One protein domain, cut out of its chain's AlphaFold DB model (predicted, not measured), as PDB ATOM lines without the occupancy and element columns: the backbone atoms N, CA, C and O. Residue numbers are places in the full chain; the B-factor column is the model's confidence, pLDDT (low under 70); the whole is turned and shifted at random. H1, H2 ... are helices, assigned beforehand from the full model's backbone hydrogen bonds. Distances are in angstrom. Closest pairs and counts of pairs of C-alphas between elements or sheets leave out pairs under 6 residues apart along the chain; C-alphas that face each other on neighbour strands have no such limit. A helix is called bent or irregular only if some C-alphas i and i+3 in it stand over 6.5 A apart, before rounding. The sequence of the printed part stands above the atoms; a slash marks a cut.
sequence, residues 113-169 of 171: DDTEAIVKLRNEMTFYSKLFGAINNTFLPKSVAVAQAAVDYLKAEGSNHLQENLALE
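AT A GLANCE: This is residues 113 to 169 of the 171 residues of an uncharacterized protein of Puccinia graminis f. sp. tritici (strain CRL 75-36-700-3 / race SCCL) (UniProt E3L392). Three helices follow one another in an open, flat hook: the long H1 and the shorter H2 meet near their ends as a V, and the short H3 turns inward at the far end of H2, into the opening of the V. The middle of the hook is empty, and most of H1, residues 113 to 132, sticks out as a free arm. The printed part has 57 residues with three named helices, in the order H1, H2, H3, and no named strand; the class is all helix. The whole is only just loose, close to extended, with a radius of gyration of the C-alphas of 15.0 A, and its C-alphas span 41 by 34 by 9 A.

HOW THE PARTS SIT: The longest helix is H1, residues 113 to 139, and it touches no helix. It is near H2, residues 141 to 157: the two are close but not clearly touching, with 2 pairs of C-alphas within 8 A. Their closest C-alphas, those of Asn 137 and Val 144, are 6.2 A apart. H1 and H2 run opposite ways at a steep tilt of 60 degrees. At its other end H2 touches H3, residues 160 to 168, with its residues 154 to 155 alone. The closest C-alphas of H2 and H3 are those of Lys 155 and Gln 163, 5.9 A apart. H2 and H3 run opposite ways at a steep tilt of 65 degrees. H1 and H3 are apart. In H1, H2 and H3, every pair of O i and N i+4 is within hydrogen-bond range.

IN THESE COORDINATES: H1 has 27 residues, Asp 113 to Phe 139, and measures 38.6 A from first to last C-alpha. It begins at C-alpha 113, (17.787, -29.537, 93.854), and ends at C-alpha 139, (3.708, -36.060, 58.487). H2, Pro 141 to Glu 157, has 17 residues and measures 24.0 A. H3, Asn 160 to Leu 168, has 9 residues and ends at C-alpha 168, (-7.046, -27.215, 85.564). No helix is bent.

THE WHOLE: The two C-alphas farthest apart are those of Asp 113 and Lys 142, at 42.3 A. Without the stretches that stand free, residues 113 to 132 and residues 138 to 143, the body has 31 residues and spans 32 by 17 by 8 A. The link from H1 to H2, of 1 residue, and the link from H2 to H3, of 2 residues, are tight. The printed part has no cut. The mean pLDDT of the printed part is 81.5, and residues 113 to 117, residue 163 and residue 169 are under 70.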
ATOM      1  N   ASP A 113      17.219 -28.736  94.942       55.84
ATOM      2  CA  ASP A 113      17.787 -29.537  93.854       55.84
ATOM      3  C   ASP A 113      16.726 -30.433  93.184       55.84
ATOM      4  O   ASP A 113      16.673 -30.519  91.957       55.84
ATOM      5  N   ASP A 114      15.806 -31.028  93.958       60.75
ATOM      6  CA  ASP A 114      14.685 -31.795  93.394       60.75
ATOM      7  C   ASP A 114      13.703 -30.871  92.667       60.75
ATOM      8  O   ASP A 114      13.161 -31.241  91.625       60.75
ATOM      9  N   THR A 115      13.472 -29.652  93.170       63.69
ATOM     10  CA  THR A 115      12.592 -28.694  92.485       63.69
ATOM     11  C   THR A 115      13.185 -28.216  91.164       63.69
ATOM     12  O   THR A 115      12.459 -28.148  90.173       63.69
ATOM     13  N   GLU A 116      14.493 -27.960  91.106       67.75
ATOM     14  CA  GLU A 116      15.184 -27.582  89.872       67.75
ATOM     15  C   GLU A 116      15.192 -28.739  88.865       67.75
ATOM     16  O   GLU A 116      14.864 -28.538  87.692       67.75
ATOM     17  N   ALA A 117      15.458 -29.967  89.320       69.50
ATOM     18  CA  ALA A 117      15.390 -31.161  88.481       69.50
ATOM     19  C   ALA A 117      13.975 -31.399  87.922       69.50
ATOM     20  O   ALA A 117      13.821 -31.689  86.733       69.50
ATOM     21  N   ILE A 118      12.932 -31.214  88.736       72.19
ATOM     22  CA  ILE A 118      11.531 -31.316  88.298       72.19
ATOM     23  C   ILE A 118      11.192 -30.221  87.280       72.19
ATOM     24  O   ILE A 118      10.523 -30.497  86.283       72.19
ATOM     25  N   VAL A 119      11.643 -28.984  87.500       73.75
ATOM     26  CA  VAL A 119      11.438 -27.882  86.546       73.75
ATOM     27  C   VAL A 119      12.137 -28.184  85.221       73.75
ATOM     28  O   VAL A 119      11.525 -28.032  84.161       73.75
ATOM     29  N   LYS A 120      13.376 -28.682  85.258       77.56
ATOM     30  CA  LYS A 120      14.117 -29.083  84.058       77.56
ATOM     31  C   LYS A 120      13.410 -30.210  83.302       77.56
ATOM     32  O   LYS A 120      13.203 -30.083  82.098       77.56
ATOM     33  N   LEU A 121      12.948 -31.243  84.006       79.00
ATOM     34  CA  LEU A 121      12.177 -32.342  83.419       79.00
ATOM     35  C   LEU A 121      10.888 -31.842  82.750       79.00
ATOM     36  O   LEU A 121      10.578 -32.236  81.627       79.00
ATOM     37  N   ARG A 122      10.144 -30.942  83.406       78.00
ATOM     38  CA  ARG A 122       8.928 -30.334  82.834       78.00
ATOM     39  C   ARG A 122       9.234 -29.536  81.568       78.00
ATOM     40  O   ARG A 122       8.482 -29.628  80.594       78.00
ATOM     41  N   ASN A 123      10.332 -28.784  81.561       82.06
ATOM     42  CA  ASN A 123      10.767 -28.018  80.396       82.06
ATOM     43  C   ASN A 123      11.136 -28.940  79.226       82.06
ATOM     44  O   ASN A 123      10.680 -28.711  78.106       82.06
ATOM     45  N   GLU A 124      11.895 -30.007  79.484       85.38
ATOM     46  CA  GLU A 124      12.251 -31.011  78.476       85.38
ATOM     47  C   GLU A 124      11.004 -31.717  77.927       85.38
ATOM     48  O   GLU A 124      10.818 -31.796  76.712       85.38
ATOM     49  N   MET A 125      10.087 -32.145  78.797       86.19
ATOM     50  CA  MET A 125       8.843 -32.798  78.385       86.19
ATOM     51  C   MET A 125       7.958 -31.874  77.533       86.19
ATOM     52  O   MET A 125       7.390 -32.313  76.533       86.19
ATOM     53  N   THR A 126       7.905 -30.581  77.870       83.56
ATOM     54  CA  THR A 126       7.202 -29.555  77.078       83.56
ATOM     55  C   THR A 126       7.875 -29.310  75.727       83.56
ATOM     56  O   THR A 126       7.205 -29.086  74.717       83.56
ATOM     57  N   PHE A 127       9.208 -29.332  75.682       88.31
ATOM     58  CA  PHE A 127       9.958 -29.186  74.439       88.31
ATOM     59  C   PHE A 127       9.681 -30.356  73.489       88.31
ATOM     60  O   PHE A 127       9.302 -30.139  72.335       88.31
ATOM     61  N   TYR A 128       9.795 -31.592  73.983       88.06
ATOM     62  CA  TYR A 128       9.531 -32.778  73.173       88.06
ATOM     63  C   TYR A 128       8.067 -32.866  72.746       88.06
ATOM     64  O   TYR A 128       7.813 -33.192  71.589       88.06
ATOM     65  N   SER A 129       7.102 -32.519  73.602       86.50
ATOM     66  CA  SER A 129       5.685 -32.535  73.213       86.50
ATOM     67  C   SER A 129       5.387 -31.568  72.062       86.50
ATOM     68  O   SER A 129       4.697 -31.943  71.112       86.50
ATOM     69  N   LYS A 130       5.974 -30.362  72.075       88.19
ATOM     70  CA  LYS A 130       5.877 -29.400  70.964       88.19
ATOM     71  C   LYS A 130       6.541 -29.920  69.693       88.19
ATOM     72  O   LYS A 130       5.954 -29.810  68.619       88.19
ATOM     73  N   LEU A 131       7.738 -30.499  69.808       88.50
ATOM     74  CA  LEU A 131       8.466 -31.060  68.669       88.50
ATOM     75  C   LEU A 131       7.691 -32.219  68.028       88.50
ATOM     76  O   LEU A 131       7.469 -32.212  66.819       88.50
ATOM     77  N   PHE A 132       7.223 -33.176  68.833       87.56
ATOM     78  CA  PHE A 132       6.386 -34.282  68.366       87.56
ATOM     79  C   PHE A 132       5.076 -33.782  67.761       87.56
ATOM     80  O   PHE A 132       4.666 -34.277  66.715       87.56
ATOM     81  N   GLY A 133       4.444 -32.773  68.364       87.62
ATOM     82  CA  GLY A 133       3.269 -32.120  67.792       87.62
ATOM     83  C   GLY A 133       3.549 -31.519  66.411       87.62
ATOM     84  O   GLY A 133       2.767 -31.727  65.487       87.62
ATOM     85  N   ALA A 134       4.675 -30.823  66.236       88.56
ATOM     86  CA  ALA A 134       5.070 -30.253  64.948       88.56
ATOM     87  C   ALA A 134       5.330 -31.341  63.891       88.56
ATOM     88  O   ALA A 134       4.806 -31.245  62.784       88.56
ATOM     89  N   ILE A 135       6.063 -32.401  64.248       89.81
ATOM     90  CA  ILE A 135       6.335 -33.549  63.368       89.81
ATOM     91  C   ILE A 135       5.028 -34.257  62.981       89.81
ATOM     92  O   ILE A 135       4.772 -34.518  61.810       89.81
ATOM     93  N   ASN A 136       4.153 -34.545  63.941       90.81
ATOM     94  CA  ASN A 136       2.899 -35.236  63.648       90.81
ATOM     95  C   ASN A 136       1.969 -34.380  62.782       90.81
ATOM     96  O   ASN A 136       1.296 -34.916  61.905       90.81
ATOM     97  N   ASN A 137       1.967 -33.058  62.965       88.56
ATOM     98  CA  ASN A 137       1.216 -32.149  62.101       88.56
ATOM     99  C   ASN A 137       1.730 -32.145  60.655       88.56
ATOM    100  O   ASN A 137       0.922 -32.046  59.732       88.56
ATOM    101  N   THR A 138       3.043 -32.263  60.436       90.38
ATOM    102  CA  THR A 138       3.612 -32.264  59.080       90.38
ATOM    103  C   THR A 138       3.462 -33.614  58.384       90.38
ATOM    104  O   THR A 138       3.113 -33.651  57.205       90.38
ATOM    105  N   PHE A 139       3.694 -34.723  59.090       92.25
ATOM    106  CA  PHE A 139       3.708 -36.060  58.487       92.25
ATOM    107  C   PHE A 139       2.364 -36.795  58.565       92.25
ATOM    108  O   PHE A 139       2.076 -37.623  57.702       92.25
ATOM    109  N   LEU A 140       1.527 -36.508  59.568       93.62
ATOM    110  CA  LEU A 140       0.264 -37.212  59.833       93.62
ATOM    111  C   LEU A 140      -0.922 -36.249  60.065       93.62
ATOM    112  O   LEU A 140      -1.669 -36.405  61.037       93.62
ATOM    113  N   PRO A 141      -1.179 -35.286  59.157       90.12
ATOM    114  CA  PRO A 141      -2.157 -34.219  59.389       90.12
ATOM    115  C   PRO A 141      -3.585 -34.737  59.614       90.12
ATOM    116  O   PRO A 141      -4.320 -34.204  60.441       90.12
ATOM    117  N   LYS A 142      -3.987 -35.813  58.922       91.88
ATOM    118  CA  LYS A 142      -5.321 -36.417  59.086       91.88
ATOM    119  C   LYS A 142      -5.505 -37.033  60.473       91.88
ATOM    120  O   LYS A 142      -6.550 -36.849  61.085       91.88
ATOM    121  N   SER A 143      -4.493 -37.738  60.972       89.19
ATOM    122  CA  SER A 143      -4.539 -38.354  62.299       89.19
ATOM    123  C   SER A 143      -4.568 -37.292  63.393       89.19
ATOM    124  O   SER A 143      -5.328 -37.430  64.350       89.19
ATOM    125  N   VAL A 144      -3.807 -36.202  63.229       89.81
ATOM    126  CA  VAL A 144      -3.857 -35.077  64.172       89.81
ATOM    127  C   VAL A 144      -5.225 -34.395  64.157       89.81
ATOM    128  O   VAL A 144      -5.758 -34.111  65.225       89.81
ATOM    129  N   ALA A 145      -5.841 -34.202  62.988       90.69
ATOM    130  CA  ALA A 145      -7.186 -33.629  62.901       90.69
ATOM    131  C   ALA A 145      -8.236 -34.476  63.647       90.69
ATOM    132  O   ALA A 145      -9.062 -33.930  64.377       90.69
ATOM    133  N   VAL A 146      -8.175 -35.806  63.519       93.25
ATOM    134  CA  VAL A 146      -9.062 -36.722  64.259       93.25
ATOM    135  C   VAL A 146      -8.800 -36.654  65.764       93.25
ATOM    136  O   VAL A 146      -9.746 -36.576  66.545       93.25
ATOM    137  N   ALA A 147      -7.531 -36.640  66.182       89.81
ATOM    138  CA  ALA A 147      -7.172 -36.527  67.594       89.81
ATOM    139  C   ALA A 147      -7.642 -35.194  68.202       89.81
ATOM    140  O   ALA A 147      -8.186 -35.183  69.305       89.81
ATOM    141  N   GLN A 148      -7.500 -34.084  67.472       88.81
ATOM    142  CA  GLN A 148      -7.976 -32.771  67.905       88.81
ATOM    143  C   GLN A 148      -9.502 -32.755  68.057       88.81
ATOM    144  O   GLN A 148     -10.003 -32.331  69.095       88.81
ATOM    145  N   ALA A 149     -10.231 -33.305  67.081       90.62
ATOM    146  CA  ALA A 149     -11.686 -33.418  67.150       90.62
ATOM    147  C   ALA A 149     -12.153 -34.275  68.341       90.62
ATOM    148  O   ALA A 149     -13.134 -33.935  68.999       90.62
ATOM    149  N   ALA A 150     -11.436 -35.358  68.660       89.38
ATOM    150  CA  ALA A 150     -11.734 -36.186  69.827       89.38
ATOM    151  C   ALA A 150     -11.517 -35.428  71.148       89.38
ATOM    152  O   ALA A 150     -12.336 -35.535  72.059       89.38
ATOM    153  N   VAL A 151     -10.448 -34.631  71.251       85.88
ATOM    154  CA  VAL A 151     -10.203 -33.780  72.428       85.88
ATOM    155  C   VAL A 151     -11.287 -32.712  72.568       85.88
ATOM    156  O   VAL A 151     -11.767 -32.476  73.676       85.88
ATOM    157  N   ASP A 152     -11.693 -32.080  71.470       87.56
ATOM    158  CA  ASP A 152     -12.739 -31.055  71.492       87.56
ATOM    159  C   ASP A 152     -14.101 -31.651  71.878       87.56
ATOM    160  O   ASP A 152     -14.822 -31.064  72.686       87.56
ATOM    161  N   TYR A 153     -14.407 -32.866  71.409       88.50
ATOM    162  CA  TYR A 153     -15.570 -33.628  71.864       88.50
ATOM    163  C   TYR A 153     -15.511 -33.919  73.368       88.50
ATOM    164  O   TYR A 153     -16.476 -33.659  74.076       88.50
ATOM    165  N   LEU A 154     -14.374 -34.390  73.888       84.44
ATOM    166  CA  LEU A 154     -14.211 -34.664  75.320       84.44
ATOM    167  C   LEU A 154     -14.324 -33.404  76.189       84.44
ATOM    168  O   LEU A 154     -14.760 -33.488  77.334       84.44
ATOM    169  N   LYS A 155     -13.970 -32.231  75.660       80.88
ATOM    170  CA  LYS A 155     -14.183 -30.957  76.360       80.88
ATOM    171  C   LYS A 155     -15.653 -30.552  76.413       80.88
ATOM    172  O   LYS A 155     -16.063 -29.979  77.414       80.88
ATOM    173  N   ALA A 156     -16.419 -30.829  75.360       81.88
ATOM    174  CA  ALA A 156     -17.833 -30.467  75.282       81.88
ATOM    175  C   ALA A 156     -18.748 -31.483  75.990       81.88
ATOM    176  O   ALA A 156     -19.633 -31.095  76.742       81.88
ATOM    177  N   GLU A 157     -18.498 -32.776  75.782       82.75
ATOM    178  CA  GLU A 157     -19.387 -33.893  76.146       82.75
ATOM    179  C   GLU A 157     -18.736 -34.882  77.134       82.75
ATOM    180  O   GLU A 157     -19.286 -35.941  77.439       82.75
ATOM    181  N   GLY A 158     -17.528 -34.588  77.627       75.31
ATOM    182  CA  GLY A 158     -16.853 -35.428  78.617       75.31
ATOM    183  C   GLY A 158     -17.544 -35.430  79.982       75.31
ATOM    184  O   GLY A 158     -18.316 -34.540  80.321       75.31
ATOM    185  N   SER A 159     -17.217 -36.429  80.805       78.56
ATOM    186  CA  SER A 159     -17.653 -36.481  82.208       78.56
ATOM    187  C   SER A 159     -17.256 -35.203  82.956       78.56
ATOM    188  O   SER A 159     -16.151 -34.700  82.752       78.56
ATOM    189  N   ASN A 160     -18.101 -34.728  83.878       75.19
ATOM    190  CA  ASN A 160     -17.841 -33.531  84.690       75.19
ATOM    191  C   ASN A 160     -16.437 -33.547  85.322       75.19
ATOM    192  O   ASN A 160     -15.723 -32.552  85.283       75.19
ATOM    193  N   HIS A 161     -15.989 -34.709  85.808       71.81
ATOM    194  CA  HIS A 161     -14.657 -34.860  86.402       71.81
ATOM    195  C   HIS A 161     -13.512 -34.701  85.383       71.81
ATOM    196  O   HIS A 161     -12.443 -34.181  85.695       71.81
ATOM    197  N   LEU A 162     -13.730 -35.137  84.140       72.38
ATOM    198  CA  LEU A 162     -12.776 -34.956  83.046       72.38
ATOM    199  C   LEU A 162     -12.706 -33.481  82.626       72.38
ATOM    200  O   LEU A 162     -11.617 -32.966  82.391       72.38
ATOM    201  N   GLN A 163     -13.852 -32.802  82.563       68.75
ATOM    202  CA  GLN A 163     -13.927 -31.378  82.232       68.75
ATOM    203  C   GLN A 163     -13.241 -30.512  83.297       68.75
ATOM    204  O   GLN A 163     -12.474 -29.615  82.947       68.75
ATOM    205  N   GLU A 164     -13.446 -30.816  84.582       74.69
ATOM    206  CA  GLU A 164     -12.755 -30.157  85.699       74.69
ATOM    207  C   GLU A 164     -11.233 -30.325  85.603       74.69
ATOM    208  O   GLU A 164     -10.497 -29.341  85.671       74.69
ATOM    209  N   ASN A 165     -10.748 -31.547  85.362       72.81
ATOM    210  CA  ASN A 165      -9.313 -31.800  85.216       72.81
ATOM    211  C   ASN A 165      -8.721 -31.101  83.979       72.81
ATOM    212  O   ASN A 165      -7.654 -30.495  84.069       72.81
ATOM    213  N   LEU A 166      -9.428 -31.107  82.846       70.25
ATOM    214  CA  LEU A 166      -9.004 -30.399  81.631       70.25
ATOM    215  C   LEU A 166      -9.004 -28.873  81.800       70.25
ATOM    216  O   LEU A 166      -8.199 -28.196  81.164       70.25
ATOM    217  N   ALA A 167      -9.879 -28.318  82.641       71.94
ATOM    218  CA  ALA A 167      -9.878 -26.892  82.963       71.94
ATOM    219  C   ALA A 167      -8.693 -26.491  83.862       71.94
ATOM    220  O   ALA A 167      -8.221 -25.353  83.796       71.94
ATOM    221  N   LEU A 168      -8.207 -27.418  84.694       73.69
ATOM    222  CA  LEU A 168      -7.046 -27.215  85.564       73.69
ATOM    223  C   LEU A 168      -5.716 -27.306  84.804       73.69
ATOM    224  O   LEU A 168      -4.745 -26.654  85.202       73.69
ATOM    225  N   GLU A 169      -5.666 -28.048  83.696       62.59
ATOM    226  CA  GLU A 169      -4.533 -28.028  82.768       62.59
ATOM    227  C   GLU A 169      -4.490 -26.696  81.996       62.59
ATOM    228  O   GLU A 169      -5.016 -26.547  80.890       62.59
TER     229      GLU A 169